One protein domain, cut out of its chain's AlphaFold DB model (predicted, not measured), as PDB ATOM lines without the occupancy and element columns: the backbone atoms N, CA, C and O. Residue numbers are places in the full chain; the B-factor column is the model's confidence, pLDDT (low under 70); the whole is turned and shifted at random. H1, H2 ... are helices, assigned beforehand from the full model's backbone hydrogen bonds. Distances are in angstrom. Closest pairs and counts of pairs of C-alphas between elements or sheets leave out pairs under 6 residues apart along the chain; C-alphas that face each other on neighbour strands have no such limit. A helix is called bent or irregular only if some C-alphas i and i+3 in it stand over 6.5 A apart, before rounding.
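AT A GLANCE: This is residues 53 to 194 of the 213 residues of an uncharacterized protein of Aspergillus terreus (strain NIH 2624 / FGSC A1156) (UniProt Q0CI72). Long helices H2, H3 and H4a form an elongated up-and-down bundle, each running against the one before; H1 crosses H4a, and short H5 packs on H1. The 142 printed residues hold five named helices, H1 to H5, all helix, compact: radius of gyration of the C-alphas 16.4 A, spans 54 by 32 by 24 A.

IN THESE COORDINATES: H1, residues 54 to 70, begins at C-alpha 54 (-4.326, 8.172, 26.441). H2, 76 to 103, 38.5 A, is irregular: C-alphas 78 and 81 are 7.7 A apart. H3, 108 to 138, spans 45.1 A. H4, 143 to 174, one helix by hydrogen bonds, is bent: C-alphas 163 and 166 are 6.7 A apart; its arms are H4a, 143 to 163, and H4b, 166 to 174. H5, 187 to 194, ends at C-alpha 194 (7.075, 1.942, 30.613).

HOW THE PARTS SIT: Hairpin H2 and H3 touch, closest C-alphas Leu 89 and Ala 117, 6.2 A. H4b touches H2, closest C-alphas Ile 171 and Ile 97, 5.6 A. H1, with residues 64 to 70 alone, touches H4a at a steep 46 degrees, closest C-alphas Met 67 and Gly 154, 4.2 A. Every O i to N i+4 pair is within hydrogen-bond range in H1, H4b and H5; H2 has 22 of 24, H3 26 of 27, H4a 15 of 17.

THE WHOLE: The printed part has no cut; the H4 to H5 link is long. Residues 177 to 194 are under 70 pLDDT, among others.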
ATOM      1  N   HIS A  53      -4.398  10.148  30.170       73.25
ATOM      2  CA  HIS A  53      -3.278   9.212  30.009       73.25
ATOM      3  C   HIS A  53      -3.393   8.382  28.720       73.25
ATOM      4  O   HIS A  53      -2.884   7.267  28.650       73.25
ATOM      5  N   GLU A  54      -4.080   8.896  27.696       77.44
ATOM      6  CA  GLU A  54      -4.326   8.172  26.441       77.44
ATOM      7  C   GLU A  54      -3.032   7.642  25.806       77.44
ATOM      8  O   GLU A  54      -2.943   6.460  25.482       77.44
ATOM      9  N   GLU A  55      -2.009   8.490  25.699       77.62
ATOM     10  CA  GLU A  55      -0.705   8.121  25.139       77.62
ATOM     11  C   GLU A  55      -0.006   7.030  25.964       77.62
ATOM     12  O   GLU A  55       0.618   6.121  25.422       77.62
ATOM     13  N   THR A  56      -0.144   7.080  27.289       79.12
ATOM     14  CA  THR A  56       0.403   6.070  28.199       79.12
ATOM     15  C   THR A  56      -0.290   4.719  28.011       79.12
ATOM     16  O   THR A  56       0.381   3.690  27.936       79.12
ATOM     17  N   TRP A  57      -1.619   4.706  27.885       81.25
ATOM     18  CA  TRP A  57      -2.386   3.487  27.613       81.25
ATOM     19  C   TRP A  57      -2.100   2.914  26.225       81.25
ATOM     20  O   TRP A  57      -2.008   1.698  26.079       81.25
ATOM     21  N   ARG A  58      -1.925   3.778  25.219       83.06
ATOM     22  CA  ARG A  58      -1.544   3.374  23.862       83.06
ATOM     23  C   ARG A  58      -0.203   2.640  23.868       83.06
ATOM     24  O   ARG A  58      -0.148   1.504  23.411       83.06
ATOM     25  N   LYS A  59       0.825   3.233  24.487       83.69
ATOM     26  CA  LYS A  59       2.150   2.608  24.647       83.69
ATOM     27  C   LYS A  59       2.100   1.298  25.421       83.69
ATOM     28  O   LYS A  59       2.787   0.350  25.068       83.69
ATOM     29  N   LEU A  60       1.283   1.224  26.472       84.31
ATOM     30  CA  LEU A  60       1.109  -0.015  27.226       84.31
ATOM     31  C   LEU A  60       0.562  -1.142  26.338       84.31
ATOM     32  O   LEU A  60       1.052  -2.264  26.426       84.31
ATOM     33  N   ILE A  61      -0.443  -0.857  25.505       85.62
ATOM     34  CA  ILE A  61      -1.045  -1.850  24.602       85.62
ATOM     35  C   ILE A  61      -0.073  -2.254  23.493       85.62
ATOM     36  O   ILE A  61       0.014  -3.437  23.170       85.62
ATOM     37  N   GLU A  62       0.678  -1.302  22.944       86.81
ATOM     38  CA  GLU A  62       1.721  -1.574  21.952       86.81
ATOM     39  C   GLU A  62       2.817  -2.476  22.534       86.81
ATOM     40  O   GLU A  62       3.040  -3.569  22.023       86.81
ATOM     41  N   ASN A  63       3.387  -2.109  23.686       83.44
ATOM     42  CA  ASN A  63       4.389  -2.926  24.374       83.44
ATOM     43  C   ASN A  63       3.856  -4.314  24.729       83.44
ATOM     44  O   ASN A  63       4.569  -5.306  24.623       83.44
ATOM     45  N   LYS A  64       2.596  -4.395  25.165       88.00
ATOM     46  CA  LYS A  64       1.941  -5.669  25.449       88.00
ATOM     47  C   LYS A  64       1.932  -6.561  24.201       88.00
ATOM     48  O   LYS A  64       2.284  -7.733  24.304       88.00
ATOM     49  N   ARG A  65       1.560  -6.016  23.040       87.06
ATOM     50  CA  ARG A  65       1.562  -6.749  21.768       87.06
ATOM     51  C   ARG A  65       2.974  -7.200  21.382       87.06
ATOM     52  O   ARG A  65       3.152  -8.356  21.014       87.06
ATOM     53  N   GLU A  66       3.976  -6.334  21.525       88.00
ATOM     54  CA  GLU A  66       5.380  -6.692  21.271       88.00
ATOM     55  C   GLU A  66       5.859  -7.840  22.177       88.00
ATOM     56  O   GLU A  66       6.530  -8.759  21.711       88.00
ATOM     57  N   MET A  67       5.486  -7.825  23.462       88.50
ATOM     58  CA  MET A  67       5.801  -8.909  24.401       88.50
ATOM     59  C   MET A  67       5.135 -10.230  23.987       88.50
ATOM     60  O   MET A  67       5.772 -11.279  24.050       88.50
ATOM     61  N   GLU A  68       3.866 -10.194  23.562       87.56
ATOM     62  CA  GLU A  68       3.140 -11.381  23.081       87.56
ATOM     63  C   GLU A  68       3.793 -11.972  21.822       87.56
ATOM     64  O   GLU A  68       3.957 -13.189  21.738       87.56
ATOM     65  N   GLU A  69       4.204 -11.126  20.873       89.25
ATOM     66  CA  GLU A  69       4.878 -11.542  19.635       89.25
ATOM     67  C   GLU A  69       6.294 -12.095  19.887       89.25
ATOM     68  O   GLU A  69       6.750 -12.984  19.166       89.25
ATOM     69  N   ALA A  70       6.986 -11.599  20.917       86.94
ATOM     70  CA  ALA A  70       8.336 -12.035  21.267       86.94
ATOM     71  C   ALA A  70       8.383 -13.374  22.029       86.94
ATOM     72  O   ALA A  70       9.439 -14.010  22.068       86.94
ATOM     73  N   ALA A  71       7.272 -13.810  22.636       86.38
ATOM     74  CA  ALA A  71       7.227 -15.044  23.416       86.38
ATOM     75  C   ALA A  71       7.334 -16.297  22.531       86.38
ATOM     76  O   ALA A  71       6.542 -16.533  21.617       86.38
ATOM     77  N   SER A  72       8.284 -17.165  22.862       80.94
ATOM     78  CA  SER A  72       8.509 -18.440  22.193       80.94
ATOM     79  C   SER A  72       7.427 -19.459  22.543       80.94
ATOM     80  O   SER A  72       6.922 -19.514  23.667       80.94
ATOM     81  N   SER A  73       7.096 -20.345  21.601       79.31
ATOM     82  CA  SER A  73       6.199 -21.484  21.837       79.31
ATOM     83  C   SER A  73       6.821 -22.571  22.725       79.31
ATOM     84  O   SER A  73       6.084 -23.301  23.387       79.31
ATOM     85  N   ALA A  74       8.153 -22.651  22.790       73.12
ATOM     86  CA  ALA A  74       8.878 -23.699  23.510       73.12
ATOM     87  C   ALA A  74       8.756 -23.592  25.045       73.12
ATOM     88  O   ALA A  74       8.781 -24.611  25.731       73.12
ATOM     89  N   GLY A  75       8.574 -22.385  25.592       68.12
ATOM     90  CA  GLY A  75       8.432 -22.157  27.036       68.12
ATOM     91  C   GLY A  75       7.021 -22.364  27.592       68.12
ATOM     92  O   GLY A  75       6.821 -22.230  28.798       68.12
ATOM     93  N   LYS A  76       6.033 -22.701  26.751       80.69
ATOM     94  CA  LYS A  76       4.604 -22.701  27.116       80.69
ATOM     95  C   LYS A  76       4.280 -23.525  28.362       80.69
ATOM     96  O   LYS A  76       3.596 -23.033  29.254       80.69
ATOM     97  N   GLU A  77       4.799 -24.746  28.457       86.12
ATOM     98  CA  GLU A  77       4.520 -25.635  29.595       86.12
ATOM     99  C   GLU A  77       5.030 -25.067  30.925       86.12
ATOM    100  O   GLU A  77       4.412 -25.280  31.963       86.12
ATOM    101  N   THR A  78       6.113 -24.282  30.899       84.88
ATOM    102  CA  THR A  78       6.697 -23.684  32.112       84.88
ATOM    103  C   THR A  78       5.772 -22.650  32.749       84.88
ATOM    104  O   THR A  78       5.781 -22.488  33.968       84.88
ATOM    105  N   PHE A  79       4.974 -21.953  31.938       88.56
ATOM    106  CA  PHE A  79       4.098 -20.872  32.389       88.56
ATOM    107  C   PHE A  79       2.622 -21.278  32.433       88.56
ATOM    108  O   PHE A  79       1.788 -20.482  32.853       88.56
ATOM    109  N   GLN A  80       2.273 -22.507  32.048       90.31
ATOM    110  CA  GLN A  80       0.878 -22.919  31.883       90.31
ATOM    111  C   GLN A  80       0.038 -22.742  33.160       90.31
ATOM    112  O   GLN A  80      -1.105 -22.294  33.080       90.31
ATOM    113  N   ASP A  81       0.595 -23.040  34.335       90.06
ATOM    114  CA  ASP A  81      -0.125 -22.903  35.606       90.06
ATOM    115  C   ASP A  81      -0.462 -21.441  35.922       90.06
ATOM    116  O   ASP A  81      -1.611 -21.119  36.235       90.06
ATOM    117  N   ILE A  82       0.512 -20.535  35.786       89.56
ATOM    118  CA  ILE A  82       0.287 -19.103  36.017       89.56
ATOM    119  C   ILE A  82      -0.624 -18.509  34.936       89.56
ATOM    120  O   ILE A  82      -1.515 -17.726  35.259       89.56
ATOM    121  N   GLU A  83      -0.493 -18.948  33.681       91.00
ATOM    122  CA  GLU A  83      -1.402 -18.581  32.592       91.00
ATOM    123  C   GLU A  83      -2.851 -18.979  32.921       91.00
ATOM    124  O   GLU A  83      -3.755 -18.155  32.784       91.00
ATOM    125  N   ASN A  84      -3.079 -20.194  33.435       92.81
ATOM    126  CA  ASN A  84      -4.406 -20.669  33.836       92.81
ATOM    127  C   ASN A  84      -5.009 -19.816  34.964       92.81
ATOM    128  O   ASN A  84      -6.202 -19.497  34.936       92.81
ATOM    129  N   ILE A  85      -4.198 -19.421  35.952       91.25
ATOM    130  CA  ILE A  85      -4.650 -18.545  37.043       91.25
ATOM    131  C   ILE A  85      -5.022 -17.160  36.494       91.25
ATOM    132  O   ILE A  85      -6.067 -16.621  36.864       91.25
ATOM    133  N   ILE A  86      -4.230 -16.608  35.570       91.50
ATOM    134  CA  ILE A  86      -4.520 -15.321  34.923       91.50
ATOM    135  C   ILE A  86      -5.798 -15.403  34.078       91.50
ATOM    136  O   ILE A  86      -6.644 -14.511  34.154       91.50
ATOM    137  N   SER A  87      -6.001 -16.481  33.318       92.31
ATOM    138  CA  SER A  87      -7.239 -16.691  32.557       92.31
ATOM    139  C   SER A  87      -8.461 -16.794  33.471       92.31
ATOM    140  O   SER A  87      -9.503 -16.195  33.184       92.31
ATOM    141  N   ARG A  88      -8.336 -17.485  34.613       93.81
ATOM    142  CA  ARG A  88      -9.385 -17.532  35.639       93.81
ATOM    143  C   ARG A  88      -9.672 -16.143  36.210       93.81
ATOM    144  O   ARG A  88     -10.839 -15.789  36.360       93.81
ATOM    145  N   LEU A  89      -8.637 -15.356  36.500       91.56
ATOM    146  CA  LEU A  89      -8.782 -13.971  36.945       91.56
ATOM    147  C   LEU A  89      -9.533 -13.127  35.904       91.56
ATOM    148  O   LEU A  89     -10.458 -12.408  36.268       91.56
ATOM    149  N   GLY A  90      -9.213 -13.288  34.617       91.12
ATOM    150  CA  GLY A  90      -9.938 -12.647  33.518       91.12
ATOM    151  C   GLY A  90     -11.429 -12.986  33.501       91.12
ATOM    152  O   GLY A  90     -12.258 -12.096  33.329       91.12
ATOM    153  N   SER A  91     -11.790 -14.249  33.753       93.38
ATOM    154  CA  SER A  91     -13.200 -14.646  33.880       93.38
ATOM    155  C   SER A  91     -13.888 -13.964  35.056       93.38
ATOM    156  O   SER A  91     -14.974 -13.417  34.894       93.38
ATOM    157  N   LEU A  92     -13.237 -13.932  36.222       92.31
ATOM    158  CA  LEU A  92     -13.793 -13.266  37.398       92.31
ATOM    159  C   LEU A  92     -13.976 -11.762  37.157       92.31
ATOM    160  O   LEU A  92     -14.890 -11.158  37.712       92.31
ATOM    161  N   TYR A  93     -13.092 -11.124  36.388       90.88
ATOM    162  CA  TYR A  93     -13.250  -9.716  36.040       90.88
ATOM    163  C   TYR A  93     -14.415  -9.479  35.078       90.88
ATOM    164  O   TYR A  93     -15.161  -8.528  35.299       90.88
ATOM    165  N   ARG A  94     -14.623 -10.348  34.079       91.38
ATOM    166  CA  ARG A  94     -15.806 -10.284  33.200       91.38
ATOM    167  C   ARG A  94     -17.107 -10.386  33.993       91.38
ATOM    168  O   ARG A  94     -17.988  -9.549  33.812       91.38
ATOM    169  N   ASP A  95     -17.180 -11.315  34.946       90.94
ATOM    170  CA  ASP A  95     -18.336 -11.426  35.846       90.94
ATOM    171  C   ASP A  95     -18.570 -10.113  36.617       90.94
ATOM    172  O   ASP A  95     -19.702  -9.679  36.834       90.94
ATOM    173  N   GLY A  96     -17.491  -9.440  37.025       89.19
ATOM    174  CA  GLY A  96     -17.568  -8.172  37.749       89.19
ATOM    175  C   GLY A  96     -17.984  -6.995  36.893       89.19
ATOM    176  O   GLY A  96     -18.751  -6.163  37.373       89.19
ATOM    177  N   ILE A  97     -17.507  -6.934  35.651       89.75
ATOM    178  CA  ILE A  97     -17.950  -5.955  34.658       89.75
ATOM    179  C   ILE A  97     -19.461  -6.088  34.476       89.75
ATOM    180  O   ILE A  97     -20.174  -5.097  34.624       89.75
ATOM    181  N   GLU A  98     -19.969  -7.306  34.276       90.06
ATOM    182  CA  GLU A  98     -21.406  -7.521  34.101       90.06
ATOM    183  C   GLU A  98     -22.202  -7.131  35.356       90.06
ATOM    184  O   GLU A  98     -23.204  -6.414  35.283       90.06
ATOM    185  N   HIS A  99     -21.713  -7.499  36.544       88.25
ATOM    186  CA  HIS A  99     -22.332  -7.072  37.796       88.25
ATOM    187  C   HIS A  99     -22.353  -5.550  37.970       88.25
ATOM    188  O   HIS A  99     -23.353  -5.005  38.450       88.25
ATOM    189  N   VAL A 100     -21.278  -4.850  37.605       87.62
ATOM    190  CA  VAL A 100     -21.198  -3.387  37.693       87.62
ATOM    191  C   VAL A 100     -22.102  -2.734  36.657       87.62
ATOM    192  O   VAL A 100     -22.782  -1.771  37.003       87.62
ATOM    193  N   ARG A 101     -22.196  -3.283  35.445       85.75
ATOM    194  CA  ARG A 101     -23.109  -2.805  34.401       85.75
ATOM    195  C   ARG A 101     -24.562  -2.799  34.876       85.75
ATOM    196  O   ARG A 101     -25.277  -1.827  34.654       85.75
ATOM    197  N   VAL A 102     -24.982  -3.846  35.591       87.12
ATOM    198  CA  VAL A 102     -26.361  -3.977  36.093       87.12
ATOM    199  C   VAL A 102     -26.581  -3.224  37.410       87.12
ATOM    200  O   VAL A 102     -27.580  -2.530  37.587       87.12
ATOM    201  N   SER A 103     -25.666  -3.361  38.373       84.44
ATOM    202  CA  SER A 103     -25.895  -2.956  39.772       84.44
ATOM    203  C   SER A 103     -25.030  -1.789  40.254       84.44
ATOM    204  O   SER A 103     -25.185  -1.331  41.389       84.44
ATOM    205  N   HIS A 104     -24.111  -1.303  39.413       80.25
ATOM    206  CA  HIS A 104     -23.105  -0.282  39.734       80.25
ATOM    207  C   HIS A 104     -22.237  -0.634  40.956       80.25
ATOM    208  O   HIS A 104     -21.666   0.248  41.608       80.25
ATOM    209  N   ARG A 105     -22.161  -1.923  41.314       79.69
ATOM    210  CA  ARG A 105     -21.427  -2.436  42.472       79.69
ATOM    211  C   ARG A 105     -20.803  -3.790  42.160       79.69
ATOM    212  O   ARG A 105     -21.393  -4.623  41.485       79.69
ATOM    213  N   VAL A 106     -19.627  -4.020  42.732       81.88
ATOM    214  CA  VAL A 106     -18.961  -5.325  42.704       81.88
ATOM    215  C   VAL A 106     -19.389  -6.135  43.934       81.88
ATOM    216  O   VAL A 106     -19.316  -5.622  45.059       81.88
ATOM    217  N   PRO A 107     -19.807  -7.401  43.774       85.56
ATOM    218  CA  PRO A 107     -20.090  -8.280  44.903       85.56
ATOM    219  C   PRO A 107     -18.840  -8.534  45.758       85.56
ATOM    220  O   PRO A 107     -17.781  -8.876  45.240       85.56
ATOM    221  N   ARG A 108     -18.969  -8.477  47.093       85.56
ATOM    222  CA  ARG A 108     -17.845  -8.741  48.025       85.56
ATOM    223  C   ARG A 108     -17.170 -10.097  47.798       85.56
ATOM    224  O   ARG A 108     -15.964 -10.219  47.973       85.56
ATOM    225  N   ARG A 109     -17.952 -11.116  47.422       89.31
ATOM    226  CA  ARG A 109     -17.434 -12.454  47.099       89.31
ATOM    227  C   ARG A 109     -16.475 -12.412  45.909       89.31
ATOM    228  O   ARG A 109     -15.455 -13.087  45.949       89.31
ATOM    229  N   LEU A 110     -16.800 -11.620  44.892       87.56
ATOM    230  CA  LEU A 110     -16.008 -11.502  43.677       87.56
ATOM    231  C   LEU A 110     -14.699 -10.745  43.940       87.56
ATOM    232  O   LEU A 110     -13.633 -11.218  43.571       87.56
ATOM    233  N   ASP A 111     -14.765  -9.647  44.698       85.12
ATOM    234  CA  ASP A 111     -13.577  -8.914  45.157       85.12
ATOM    235  C   ASP A 111     -12.621  -9.814  45.968       85.12
ATOM    236  O   ASP A 111     -11.416  -9.830  45.727       85.12
ATOM    237  N   ALA A 112     -13.143 -10.649  46.873       86.75
ATOM    238  CA  ALA A 112     -12.320 -11.624  47.594       86.75
ATOM    239  C   ALA A 112     -11.660 -12.659  46.659       86.75
ATOM    240  O   ALA A 112     -10.507 -13.034  46.870       86.75
ATOM    241  N   GLN A 113     -12.370 -13.106  45.617       90.12
ATOM    242  CA  GLN A 113     -11.834 -14.039  44.622       90.12
ATOM    243  C   GLN A 113     -10.744 -13.396  43.755       90.12
ATOM    244  O   GLN A 113      -9.746 -14.056  43.471       90.12
ATOM    245  N   TRP A 114     -10.888 -12.118  43.388       89.94
ATOM    246  CA  TRP A 114      -9.846 -11.370  42.681       89.94
ATOM    247  C   TRP A 114      -8.568 -11.269  43.499       89.94
ATOM    248  O   TRP A 114      -7.497 -11.566  42.981       89.94
ATOM    249  N   ARG A 115      -8.676 -10.896  44.780       86.88
ATOM    250  CA  ARG A 115      -7.508 -10.786  45.665       86.88
ATOM    251  C   ARG A 115      -6.776 -12.114  45.801       86.88
ATOM    252  O   ARG A 115      -5.578 -12.149  45.582       86.88
ATOM    253  N   ASN A 116      -7.504 -13.202  46.048       88.38
ATOM    254  CA  ASN A 116      -6.912 -14.537  46.148       88.38
ATOM    255  C   ASN A 116      -6.160 -14.934  44.860       88.38
ATOM    256  O   ASN A 116      -5.024 -15.400  44.918       88.38
ATOM    257  N   ALA A 117      -6.759 -14.699  43.688       88.00
ATOM    258  CA  ALA A 117      -6.099 -14.982  42.417       88.00
ATOM    259  C   ALA A 117      -4.850 -14.107  42.203       88.00
ATOM    260  O   ALA A 117      -3.823 -14.621  41.771       88.00
ATOM    261  N   LEU A 118      -4.912 -12.814  42.540       87.88
ATOM    262  CA  LEU A 118      -3.761 -11.907  42.475       87.88
ATOM    263  C   LEU A 118      -2.639 -12.319  43.435       87.88
ATOM    264  O   LEU A 118      -1.477 -12.291  43.041       87.88
ATOM    265  N   ASP A 119      -2.974 -12.735  44.655       86.31
ATOM    266  CA  ASP A 119      -2.006 -13.240  45.633       86.31
ATOM    267  C   ASP A 119      -1.322 -14.509  45.102       86.31
ATOM    268  O   ASP A 119      -0.097 -14.588  45.085       86.31
ATOM    269  N   THR A 120      -2.094 -15.440  44.532       87.50
ATOM    270  CA  THR A 120      -1.553 -16.666  43.917       87.50
ATOM    271  C   THR A 120      -0.633 -16.353  42.727       87.50
ATOM    272  O   THR A 120       0.401 -17.000  42.543       87.50
ATOM    273  N   ILE A 121      -0.984 -15.353  41.906       86.69
ATOM    274  CA  ILE A 121      -0.150 -14.889  40.785       86.69
ATOM    275  C   ILE A 121       1.149 -14.273  41.299       86.69
ATOM    276  O   ILE A 121       2.200 -14.564  40.738       86.69
ATOM    277  N   ASN A 122       1.095 -13.456  42.355       85.12
ATOM    278  CA  ASN A 122       2.291 -12.867  42.956       85.12
ATOM    279  C   ASN A 122       3.225 -13.958  43.492       85.12
ATOM    280  O   ASN A 122       4.397 -13.974  43.135       85.12
ATOM    281  N   GLU A 123       2.700 -14.913  44.262       85.00
ATOM    282  CA  GLU A 123       3.483 -16.035  44.795       85.00
ATOM    283  C   GLU A 123       4.118 -16.871  43.671       85.00
ATOM    284  O   GLU A 123       5.309 -17.185  43.708       85.00
ATOM    285  N   SER A 124       3.345 -17.190  42.629       83.94
ATOM    286  CA  SER A 124       3.835 -17.960  41.477       83.94
ATOM    287  C   SER A 124       4.867 -17.179  40.658       83.94
ATOM    288  O   SER A 124       5.875 -17.735  40.219       83.94
ATOM    289  N   GLY A 125       4.635 -15.880  40.466       82.19
ATOM    290  CA  GLY A 125       5.534 -14.969  39.766       82.19
ATOM    291  C   GLY A 125       6.863 -14.799  40.496       82.19
ATOM    292  O   GLY A 125       7.915 -14.906  39.867       82.19
ATOM    293  N   ASP A 126       6.835 -14.631  41.818       80.81
ATOM    294  CA  ASP A 126       8.037 -14.513  42.647       80.81
ATOM    295  C   ASP A 126       8.890 -15.785  42.574       80.81
ATOM    296  O   ASP A 126      10.115 -15.703  42.455       80.81
ATOM    297  N   LEU A 127       8.267 -16.969  42.565       82.56
ATOM    298  CA  LEU A 127       8.975 -18.239  42.377       82.56
ATOM    299  C   LEU A 127       9.638 -18.335  40.995       82.56
ATOM    300  O   LEU A 127      10.784 -18.783  40.894       82.56
ATOM    301  N   LEU A 128       8.950 -17.900  39.935       79.25
ATOM    302  CA  LEU A 128       9.483 -17.892  38.570       79.25
ATOM    303  C   LEU A 128      10.650 -16.909  38.425       79.25
ATOM    304  O   LEU A 128      11.714 -17.299  37.941       79.25
ATOM    305  N   ILE A 129      10.497 -15.677  38.915       75.94
ATOM    306  CA  ILE A 129      11.556 -14.659  38.915       75.94
ATOM    307  C   ILE A 129      12.750 -15.147  39.732       75.94
ATOM    308  O   ILE A 129      13.879 -15.114  39.256       75.94
ATOM    309  N   THR A 130      12.513 -15.699  40.922       79.50
ATOM    310  CA  THR A 130      13.568 -16.273  41.768       79.50
ATOM    311  C   THR A 130      14.307 -17.401  41.049       79.50
ATOM    312  O   THR A 130      15.525 -17.533  41.181       79.50
ATOM    313  N   ARG A 131      13.612 -18.218  40.248       74.69
ATOM    314  CA  ARG A 131      14.231 -19.277  39.437       74.69
ATOM    315  C   ARG A 131      15.134 -18.708  38.341       74.69
ATOM    316  O   ARG A 131      16.222 -19.247  38.142       74.69
ATOM    317  N   VAL A 132      14.703 -17.638  37.675       67.06
ATOM    318  CA  VAL A 132      15.485 -16.920  36.655       67.06
ATOM    319  C   VAL A 132      16.703 -16.249  37.301       67.06
ATOM    320  O   VAL A 132      17.836 -16.520  36.910       67.06
ATOM    321  N   CYS A 133      16.507 -15.467  38.366       69.81
ATOM    322  CA  CYS A 133      17.578 -14.762  39.070       69.81
ATOM    323  C   CYS A 133      18.625 -15.721  39.660       69.81
ATOM    324  O   CYS A 133      19.819 -15.518  39.456       69.81
ATOM    325  N   ASN A 134      18.214 -16.822  40.301       71.25
ATOM    326  CA  ASN A 134      19.155 -17.804  40.860       71.25
ATOM    327  C   ASN A 134      19.999 -18.526  39.794       71.25
ATOM    328  O   ASN A 134      21.099 -18.995  40.100       71.25
ATOM    329  N   ARG A 135      19.504 -18.660  38.555       63.69
ATOM    330  CA  ARG A 135      20.298 -19.198  37.436       63.69
ATOM    331  C   ARG A 135      21.341 -18.187  36.965       63.69
ATOM    332  O   ARG A 135      22.496 -18.565  36.764       63.69
ATOM    333  N   VAL A 136      20.948 -16.916  36.892       59.00
ATOM    334  CA  VAL A 136      21.797 -15.793  36.470       59.00
ATOM    335  C   VAL A 136      22.862 -15.429  37.512       59.00
ATOM    336  O   VAL A 136      23.959 -15.040  37.143       59.00
ATOM    337  N   GLU A 137      22.604 -15.581  38.812       60.22
ATOM    338  CA  GLU A 137      23.609 -15.286  39.850       60.22
ATOM    339  C   GLU A 137      24.693 -16.366  39.960       60.22
ATOM    340  O   GLU A 137      25.826 -16.092  40.358       60.22
ATOM    341  N   ARG A 138      24.376 -17.612  39.588       58.91
ATOM    342  CA  ARG A 138      25.307 -18.747  39.692       58.91
ATOM    343  C   ARG A 138      26.179 -18.943  38.448       58.91
ATOM    344  O   ARG A 138      27.121 -19.735  38.500       58.91
ATOM    345  N   ARG A 139      25.879 -18.275  37.327       56.69
ATOM    346  CA  ARG A 139      26.572 -18.424  36.031       56.69
ATOM    347  C   ARG A 139      26.577 -17.102  35.260       56.69
ATOM    348  O   ARG A 139      25.822 -16.200  35.565       56.69
ATOM    349  N   ARG A 140      27.409 -16.967  34.221       65.44
ATOM    350  CA  ARG A 140      27.190 -15.888  33.237       65.44
ATOM    351  C   ARG A 140      25.806 -16.102  32.596       65.44
ATOM    352  O   ARG A 140      25.547 -17.249  32.229       65.44
ATOM    353  N   PRO A 141      24.963 -15.061  32.453       68.69
ATOM    354  CA  PRO A 141      23.631 -15.202  31.869       68.69
ATOM    355  C   PRO A 141      23.727 -15.855  30.493       68.69
ATOM    356  O   PRO A 141      24.530 -15.440  29.650       68.69
ATOM    357  N   THR A 142      22.952 -16.916  30.305       73.56
ATOM    358  CA  THR A 142      22.900 -17.673  29.058       73.56
ATOM    359  C   THR A 142      21.830 -17.103  28.133       73.56
ATOM    360  O   THR A 142      20.979 -16.313  28.542       73.56
ATOM    361  N   ARG A 143      21.859 -17.516  26.865       78.19
ATOM    362  CA  ARG A 143      20.782 -17.209  25.919       78.19
ATOM    363  C   ARG A 143      19.431 -17.754  26.407       78.19
ATOM    364  O   ARG A 143      18.433 -17.059  26.276       78.19
ATOM    365  N   GLU A 144      19.424 -18.936  27.024       79.75
ATOM    366  CA  GLU A 144      18.222 -19.569  27.588       79.75
ATOM    367  C   GLU A 144      17.607 -18.741  28.724       79.75
ATOM    368  O   GLU A 144      16.389 -18.649  28.825       79.75
ATOM    369  N   ASP A 145      18.430 -18.093  29.558       77.50
ATOM    370  CA  ASP A 145      17.930 -17.215  30.627       77.50
ATOM    371  C   ASP A 145      17.249 -15.962  30.048       77.50
ATOM    372  O   ASP A 145      16.242 -15.498  30.583       77.50
ATOM    373  N   GLY A 146      17.777 -15.433  28.937       79.38
ATOM    374  CA  GLY A 146      17.159 -14.329  28.200       79.38
ATOM    375  C   GLY A 146      15.836 -14.733  27.546       79.38
ATOM    376  O   GLY A 146      14.855 -14.010  27.668       79.38
ATOM    377  N   GLU A 147      15.788 -15.909  26.915       84.00
ATOM    378  CA  GLU A 147      14.560 -16.462  26.326       84.00
ATOM    379  C   GLU A 147      13.491 -16.725  27.402       84.00
ATOM    380  O   GLU A 147      12.328 -16.382  27.211       84.00
ATOM    381  N   MET A 148      13.884 -17.225  28.579       82.69
ATOM    382  CA  MET A 148      12.977 -17.444  29.709       82.69
ATOM    383  C   MET A 148      12.382 -16.141  30.261       82.69
ATOM    384  O   MET A 148      11.225 -16.129  30.685       82.69
ATOM    385  N   LEU A 149      13.154 -15.049  30.268       84.06
ATOM    386  CA  LEU A 149      12.661 -13.732  30.674       84.06
ATOM    387  C   LEU A 149      11.679 -13.166  29.643       84.06
ATOM    388  O   LEU A 149      10.597 -12.732  30.029       84.06
ATOM    389  N   THR A 150      12.016 -13.227  28.353       87.50
ATOM    390  CA  THR A 150      11.107 -12.821  27.269       87.50
ATOM    391  C   THR A 150       9.792 -13.600  27.330       87.50
ATOM    392  O   THR A 150       8.714 -13.015  27.229       87.50
ATOM    393  N   ASP A 151       9.858 -14.913  27.574       88.31
ATOM    394  CA  ASP A 151       8.668 -15.746  27.736       88.31
ATOM    395  C   ASP A 151       7.845 -15.339  28.962       88.31
ATOM    396  O   ASP A 151       6.619 -15.290  28.878       88.31
ATOM    397  N   PHE A 152       8.481 -15.002  30.089       87.50
ATOM    398  CA  PHE A 152       7.774 -14.482  31.261       87.50
ATOM    399  C   PHE A 152       7.049 -13.164  30.948       87.50
ATOM    400  O   PHE A 152       5.875 -13.012  31.291       87.50
ATOM    401  N   GLU A 153       7.707 -12.222  30.270       87.69
ATOM    402  CA  GLU A 153       7.103 -10.942  29.887       87.69
ATOM    403  C   GLU A 153       5.878 -11.150  28.982       87.69
ATOM    404  O   GLU A 153       4.782 -10.681  29.303       87.69
ATOM    405  N   GLY A 154       6.018 -11.924  27.906       88.12
ATOM    406  CA  GLY A 154       4.921 -12.173  26.970       88.12
ATOM    407  C   GLY A 154       3.786 -13.022  27.534       88.12
ATOM    408  O   GLY A 154       2.615 -12.770  27.256       88.12
ATOM    409  N   ARG A 155       4.092 -14.017  28.368       88.62
ATOM    410  CA  ARG A 155       3.086 -14.977  28.850       88.62
ATOM    411  C   ARG A 155       2.413 -14.561  30.144       88.62
ATOM    412  O   ARG A 155       1.247 -14.896  30.346       88.62
ATOM    413  N   VAL A 156       3.125 -13.841  31.009       88.56
ATOM    414  CA  VAL A 156       2.634 -13.426  32.328       88.56
ATOM    415  C   VAL A 156       2.268 -11.949  32.317       88.56
ATOM    416  O   VAL A 156       1.111 -11.616  32.569       88.56
ATOM    417  N   ILE A 157       3.207 -11.054  31.998       87.94
ATOM    418  CA  ILE A 157       2.959  -9.603  32.081       87.94
ATOM    419  C   ILE A 157       1.927  -9.177  31.036       87.94
ATOM    420  O   ILE A 157       0.934  -8.533  31.383       87.94
ATOM    421  N   ALA A 158       2.109  -9.583  29.780       87.50
ATOM    422  CA  ALA A 158       1.204  -9.209  28.698       87.50
ATOM    423  C   ALA A 158      -0.231  -9.705  28.957       87.50
ATOM    424  O   ALA A 158      -1.211  -8.962  28.817       87.50
ATOM    425  N   ARG A 159      -0.363 -10.934  29.464       88.94
ATOM    426  CA  ARG A 159      -1.654 -11.485  29.887       88.94
ATOM    427  C   ARG A 159      -2.246 -10.782  31.100       88.94
ATOM    428  O   ARG A 159      -3.454 -10.580  31.129       88.94
ATOM    429  N   MET A 160      -1.443 -10.375  32.079       88.50
ATOM    430  CA  MET A 160      -1.921  -9.584  33.217       88.50
ATOM    431  C   MET A 160      -2.471  -8.226  32.778       88.50
ATOM    432  O   MET A 160      -3.496  -7.780  33.300       88.50
ATOM    433  N   ILE A 161      -1.843  -7.595  31.782       86.62
ATOM    434  CA  ILE A 161      -2.361  -6.364  31.179       86.62
ATOM    435  C   ILE A 161      -3.754  -6.622  30.583       86.62
ATOM    436  O   ILE A 161      -4.701  -5.896  30.889       86.62
ATOM    437  N   HIS A 162      -3.908  -7.693  29.799       86.50
ATOM    438  CA  HIS A 162      -5.190  -8.033  29.177       86.50
ATOM    439  C   HIS A 162      -6.268  -8.435  30.190       86.50
ATOM    440  O   HIS A 162      -7.405  -7.979  30.107       86.50
ATOM    441  N   HIS A 163      -5.959  -9.356  31.097       87.56
ATOM    442  CA  HIS A 163      -6.969 -10.060  31.887       87.56
ATOM    443  C   HIS A 163      -7.230  -9.429  33.250       87.56
ATOM    444  O   HIS A 163      -8.255  -9.732  33.850       87.56
ATOM    445  N   ALA A 164      -6.339  -8.571  33.746       87.19
ATOM    446  CA  ALA A 164      -6.507  -7.936  35.048       87.19
ATOM    447  C   ALA A 164      -6.540  -6.414  34.949       87.19
ATOM    448  O   ALA A 164      -7.469  -5.780  35.447       87.19
ATOM    449  N   LEU A 165      -5.550  -5.822  34.282       85.69
ATOM    450  CA  LEU A 165      -5.392  -4.374  34.265       85.69
ATOM    451  C   LEU A 165      -6.528  -3.672  33.515       85.69
ATOM    452  O   LEU A 165      -7.222  -2.851  34.117       85.69
ATOM    453  N   LEU A 166      -6.753  -4.010  32.242       85.50
ATOM    454  CA  LEU A 166      -7.813  -3.380  31.443       85.50
ATOM    455  C   LEU A 166      -9.211  -3.591  32.061       85.50
ATOM    456  O   LEU A 166      -9.905  -2.594  32.279       85.50
ATOM    457  N   PRO A 167      -9.608  -4.811  32.479       87.12
ATOM    458  CA  PRO A 167     -10.909  -5.024  33.109       87.12
ATOM    459  C   PRO A 167     -11.071  -4.295  34.448       87.12
ATOM    460  O   PRO A 167     -12.143  -3.768  34.750       87.12
ATOM    461  N   SER A 168     -10.008  -4.195  35.258       84.44
ATOM    462  CA  SER A 168     -10.063  -3.422  36.506       84.44
ATOM    463  C   SER A 168     -10.325  -1.932  36.253       84.44
ATOM    464  O   SER A 168     -11.028  -1.279  37.030       84.44
ATOM    465  N   PHE A 169      -9.803  -1.401  35.143       82.44
ATOM    466  CA  PHE A 169     -10.045  -0.029  34.706       82.44
ATOM    467  C   PHE A 169     -11.472   0.171  34.216       82.44
ATOM    468  O   PHE A 169     -12.111   1.142  34.623       82.44
ATOM    469  N   GLN A 170     -12.014  -0.788  33.468       85.00
ATOM    470  CA  GLN A 170     -13.422  -0.797  33.081       85.00
ATOM    471  C   GLN A 170     -14.352  -0.770  34.298       85.00
ATOM    472  O   GLN A 170     -15.232   0.084  34.382       85.00
ATOM    473  N   ILE A 171     -14.124  -1.638  35.287       83.94
ATOM    474  CA  ILE A 171     -14.913  -1.682  36.528       83.94
ATOM    475  C   ILE A 171     -14.832  -0.363  37.293       83.94
ATOM    476  O   ILE A 171     -15.847   0.147  37.774       83.94
ATOM    477  N   TYR A 172     -13.639   0.217  37.419       81.44
ATOM    478  CA  TYR A 172     -13.470   1.511  38.078       81.44
ATOM    479  C   TYR A 172     -14.243   2.622  37.355       81.44
ATOM    480  O   TYR A 172     -14.965   3.388  38.000       81.44
ATOM    481  N   TYR A 173     -14.141   2.661  36.026       79.69
ATOM    482  CA  TYR A 173     -14.837   3.619  35.180       79.69
ATOM    483  C   TYR A 173     -16.364   3.475  35.278       79.69
ATOM    484  O   TYR A 173     -17.058   4.419  35.653       79.69
ATOM    485  N   GLN A 174     -16.889   2.272  35.035       81.12
ATOM    486  CA  GLN A 174     -18.327   1.984  35.037       81.12
ATOM    487  C   GLN A 174     -18.957   2.106  36.430       81.12
ATOM    488  O   GLN A 174     -20.112   2.506  36.566       81.12
ATOM    489  N   SER A 175     -18.196   1.837  37.494       76.56
ATOM    490  CA  SER A 175     -18.655   2.076  38.869       76.56
ATOM    491  C   SER A 175     -18.626   3.554  39.275       76.56
ATOM    492  O   SER A 175     -18.955   3.865  40.422       76.56
ATOM    493  N   GLN A 176     -18.235   4.473  38.381       71.75
ATOM    494  CA  GLN A 176     -18.084   5.909  38.653       71.75
ATOM    495  C   GLN A 176     -17.154   6.180  39.849       71.75
ATOM    496  O   GLN A 176     -17.434   7.026  40.699       71.75
ATOM    497  N   GLY A 177     -16.085   5.389  39.987       61.28
ATOM    498  CA  GLY A 177     -15.155   5.485  41.116       61.28
ATOM    499  C   GLY A 177     -15.718   5.014  42.465       61.28
ATOM    500  O   GLY A 177     -15.034   5.126  43.482       61.28
ATOM    501  N   ARG A 178     -16.937   4.448  42.510       59.69
ATOM    502  CA  ARG A 178     -17.517   3.856  43.732       59.69
ATOM    503  C   ARG A 178     -16.847   2.541  44.114       59.69
ATOM    504  O   ARG A 178     -16.930   2.126  45.272       59.69
ATOM    505  N   TYR A 179     -16.149   1.899  43.178       55.44
ATOM    506  CA  TYR A 179     -15.187   0.862  43.514       55.44
ATOM    507  C   TYR A 179     -13.929   1.519  44.107       55.44
ATOM    508  O   TYR A 179     -13.000   1.908  43.404       55.44
ATOM    509  N   GLY A 180     -13.940   1.689  45.436       45.50
ATOM    510  CA  GLY A 180     -13.010   2.531  46.206       45.50
ATOM    511  C   GLY A 180     -11.533   2.120  46.205       45.50
ATOM    512  O   GLY A 180     -10.721   2.754  46.878       45.50
ATOM    513  N   ARG A 181     -11.153   1.086  45.457       50.59
ATOM    514  CA  ARG A 181      -9.760   0.786  45.139       50.59
ATOM    515  C   ARG A 181      -9.695   0.297  43.697       50.59
ATOM    516  O   ARG A 181      -9.729  -0.902  43.449       50.59
ATOM    517  N   PHE A 182      -9.490   1.221  42.753       45.41
ATOM    518  CA  PHE A 182      -8.554   0.897  41.674       45.41
ATOM    519  C   PHE A 182      -7.310   0.329  42.370       45.41
ATOM    520  O   PHE A 182      -6.944   0.902  43.408       45.41
ATOM    521  N   PRO A 183      -6.709  -0.786  41.934       46.34
ATOM    522  CA  PRO A 183      -5.444  -1.224  42.498       46.34
ATOM    523  C   PRO A 183      -4.417  -0.100  42.288       46.34
ATOM    524  O   PRO A 183      -3.705  -0.033  41.298       46.34
ATOM    525  N   LYS A 184      -4.363   0.834  43.248       40.06
ATOM    526  CA  LYS A 184      -3.369   1.907  43.354       40.06
ATOM    527  C   LYS A 184      -1.978   1.308  43.547       40.06
ATOM    528  O   LYS A 184      -0.979   1.998  43.424       40.06
ATOM    529  N   CYS A 185      -1.928   0.018  43.857       36.09
ATOM    530  CA  CYS A 185      -0.740  -0.794  43.870       36.09
ATOM    531  C   CYS A 185      -0.266  -0.982  42.421       36.09
ATOM    532  O   CYS A 185      -0.857  -1.740  41.657       36.09
ATOM    533  N   ARG A 186       0.834  -0.311  42.081       42.66
ATOM    534  CA  ARG A 186       1.731  -0.625  40.965       42.66
ATOM    535  C   ARG A 186       1.317  -0.296  39.540       42.66
ATOM    536  O   ARG A 186       2.197  -0.375  38.703       42.66
ATOM    537  N   ILE A 187       0.092   0.120  39.209       40.22
ATOM    538  CA  ILE A 187      -0.193   0.539  37.816       40.22
ATOM    539  C   ILE A 187       0.548   1.833  37.490       40.22
ATOM    540  O   ILE A 187       1.180   1.912  36.451       40.22
ATOM    541  N   GLN A 188       0.553   2.816  38.395       38.59
ATOM    542  CA  GLN A 188       1.390   4.008  38.223       38.59
ATOM    543  C   GLN A 188       2.877   3.651  38.139       38.59
ATOM    544  O   GLN A 188       3.546   4.207  37.281       38.59
ATOM    545  N   ASP A 189       3.352   2.678  38.927       44.22
ATOM    546  CA  ASP A 189       4.745   2.206  38.883       44.22
ATOM    547  C   ASP A 189       5.072   1.466  37.566       44.22
ATOM    548  O   ASP A 189       6.115   1.697  36.956       44.22
ATOM    549  N   LEU A 190       4.159   0.613  37.079       42.81
ATOM    550  CA  LEU A 190       4.225  -0.063  35.775       42.81
ATOM    551  C   LEU A 190       4.238   0.966  34.644       42.81
ATOM    552  O   LEU A 190       5.079   0.893  33.755       42.81
ATOM    553  N   LEU A 191       3.344   1.954  34.699       41.88
ATOM    554  CA  LEU A 191       3.238   3.014  33.702       41.88
ATOM    555  C   LEU A 191       4.444   3.964  33.744       41.88
ATOM    556  O   LEU A 191       4.906   4.386  32.687       41.88
ATOM    557  N   SER A 192       5.011   4.265  34.917       45.81
ATOM    558  CA  SER A 192       6.233   5.070  35.030       45.81
ATOM    559  C   SER A 192       7.473   4.336  34.518       45.81
ATOM    560  O   SER A 192       8.331   4.976  33.920       45.81
ATOM    561  N   ASN A 193       7.538   3.008  34.668       45.00
ATOM    562  CA  ASN A 193       8.637   2.190  34.138       45.00
ATOM    563  C   ASN A 193       8.534   1.964  32.620       45.00
ATOM    564  O   ASN A 193       9.547   1.807  31.943       45.00
ATOM    565  N   ILE A 194       7.319   1.992  32.064       43.34
ATOM    566  CA  ILE A 194       7.075   1.942  30.613       43.34
ATOM    567  C   ILE A 194       7.374   3.293  29.942       43.34
ATOM    568  O   ILE A 194       7.698   3.353  28.757       43.34
TER     569      ILE A 194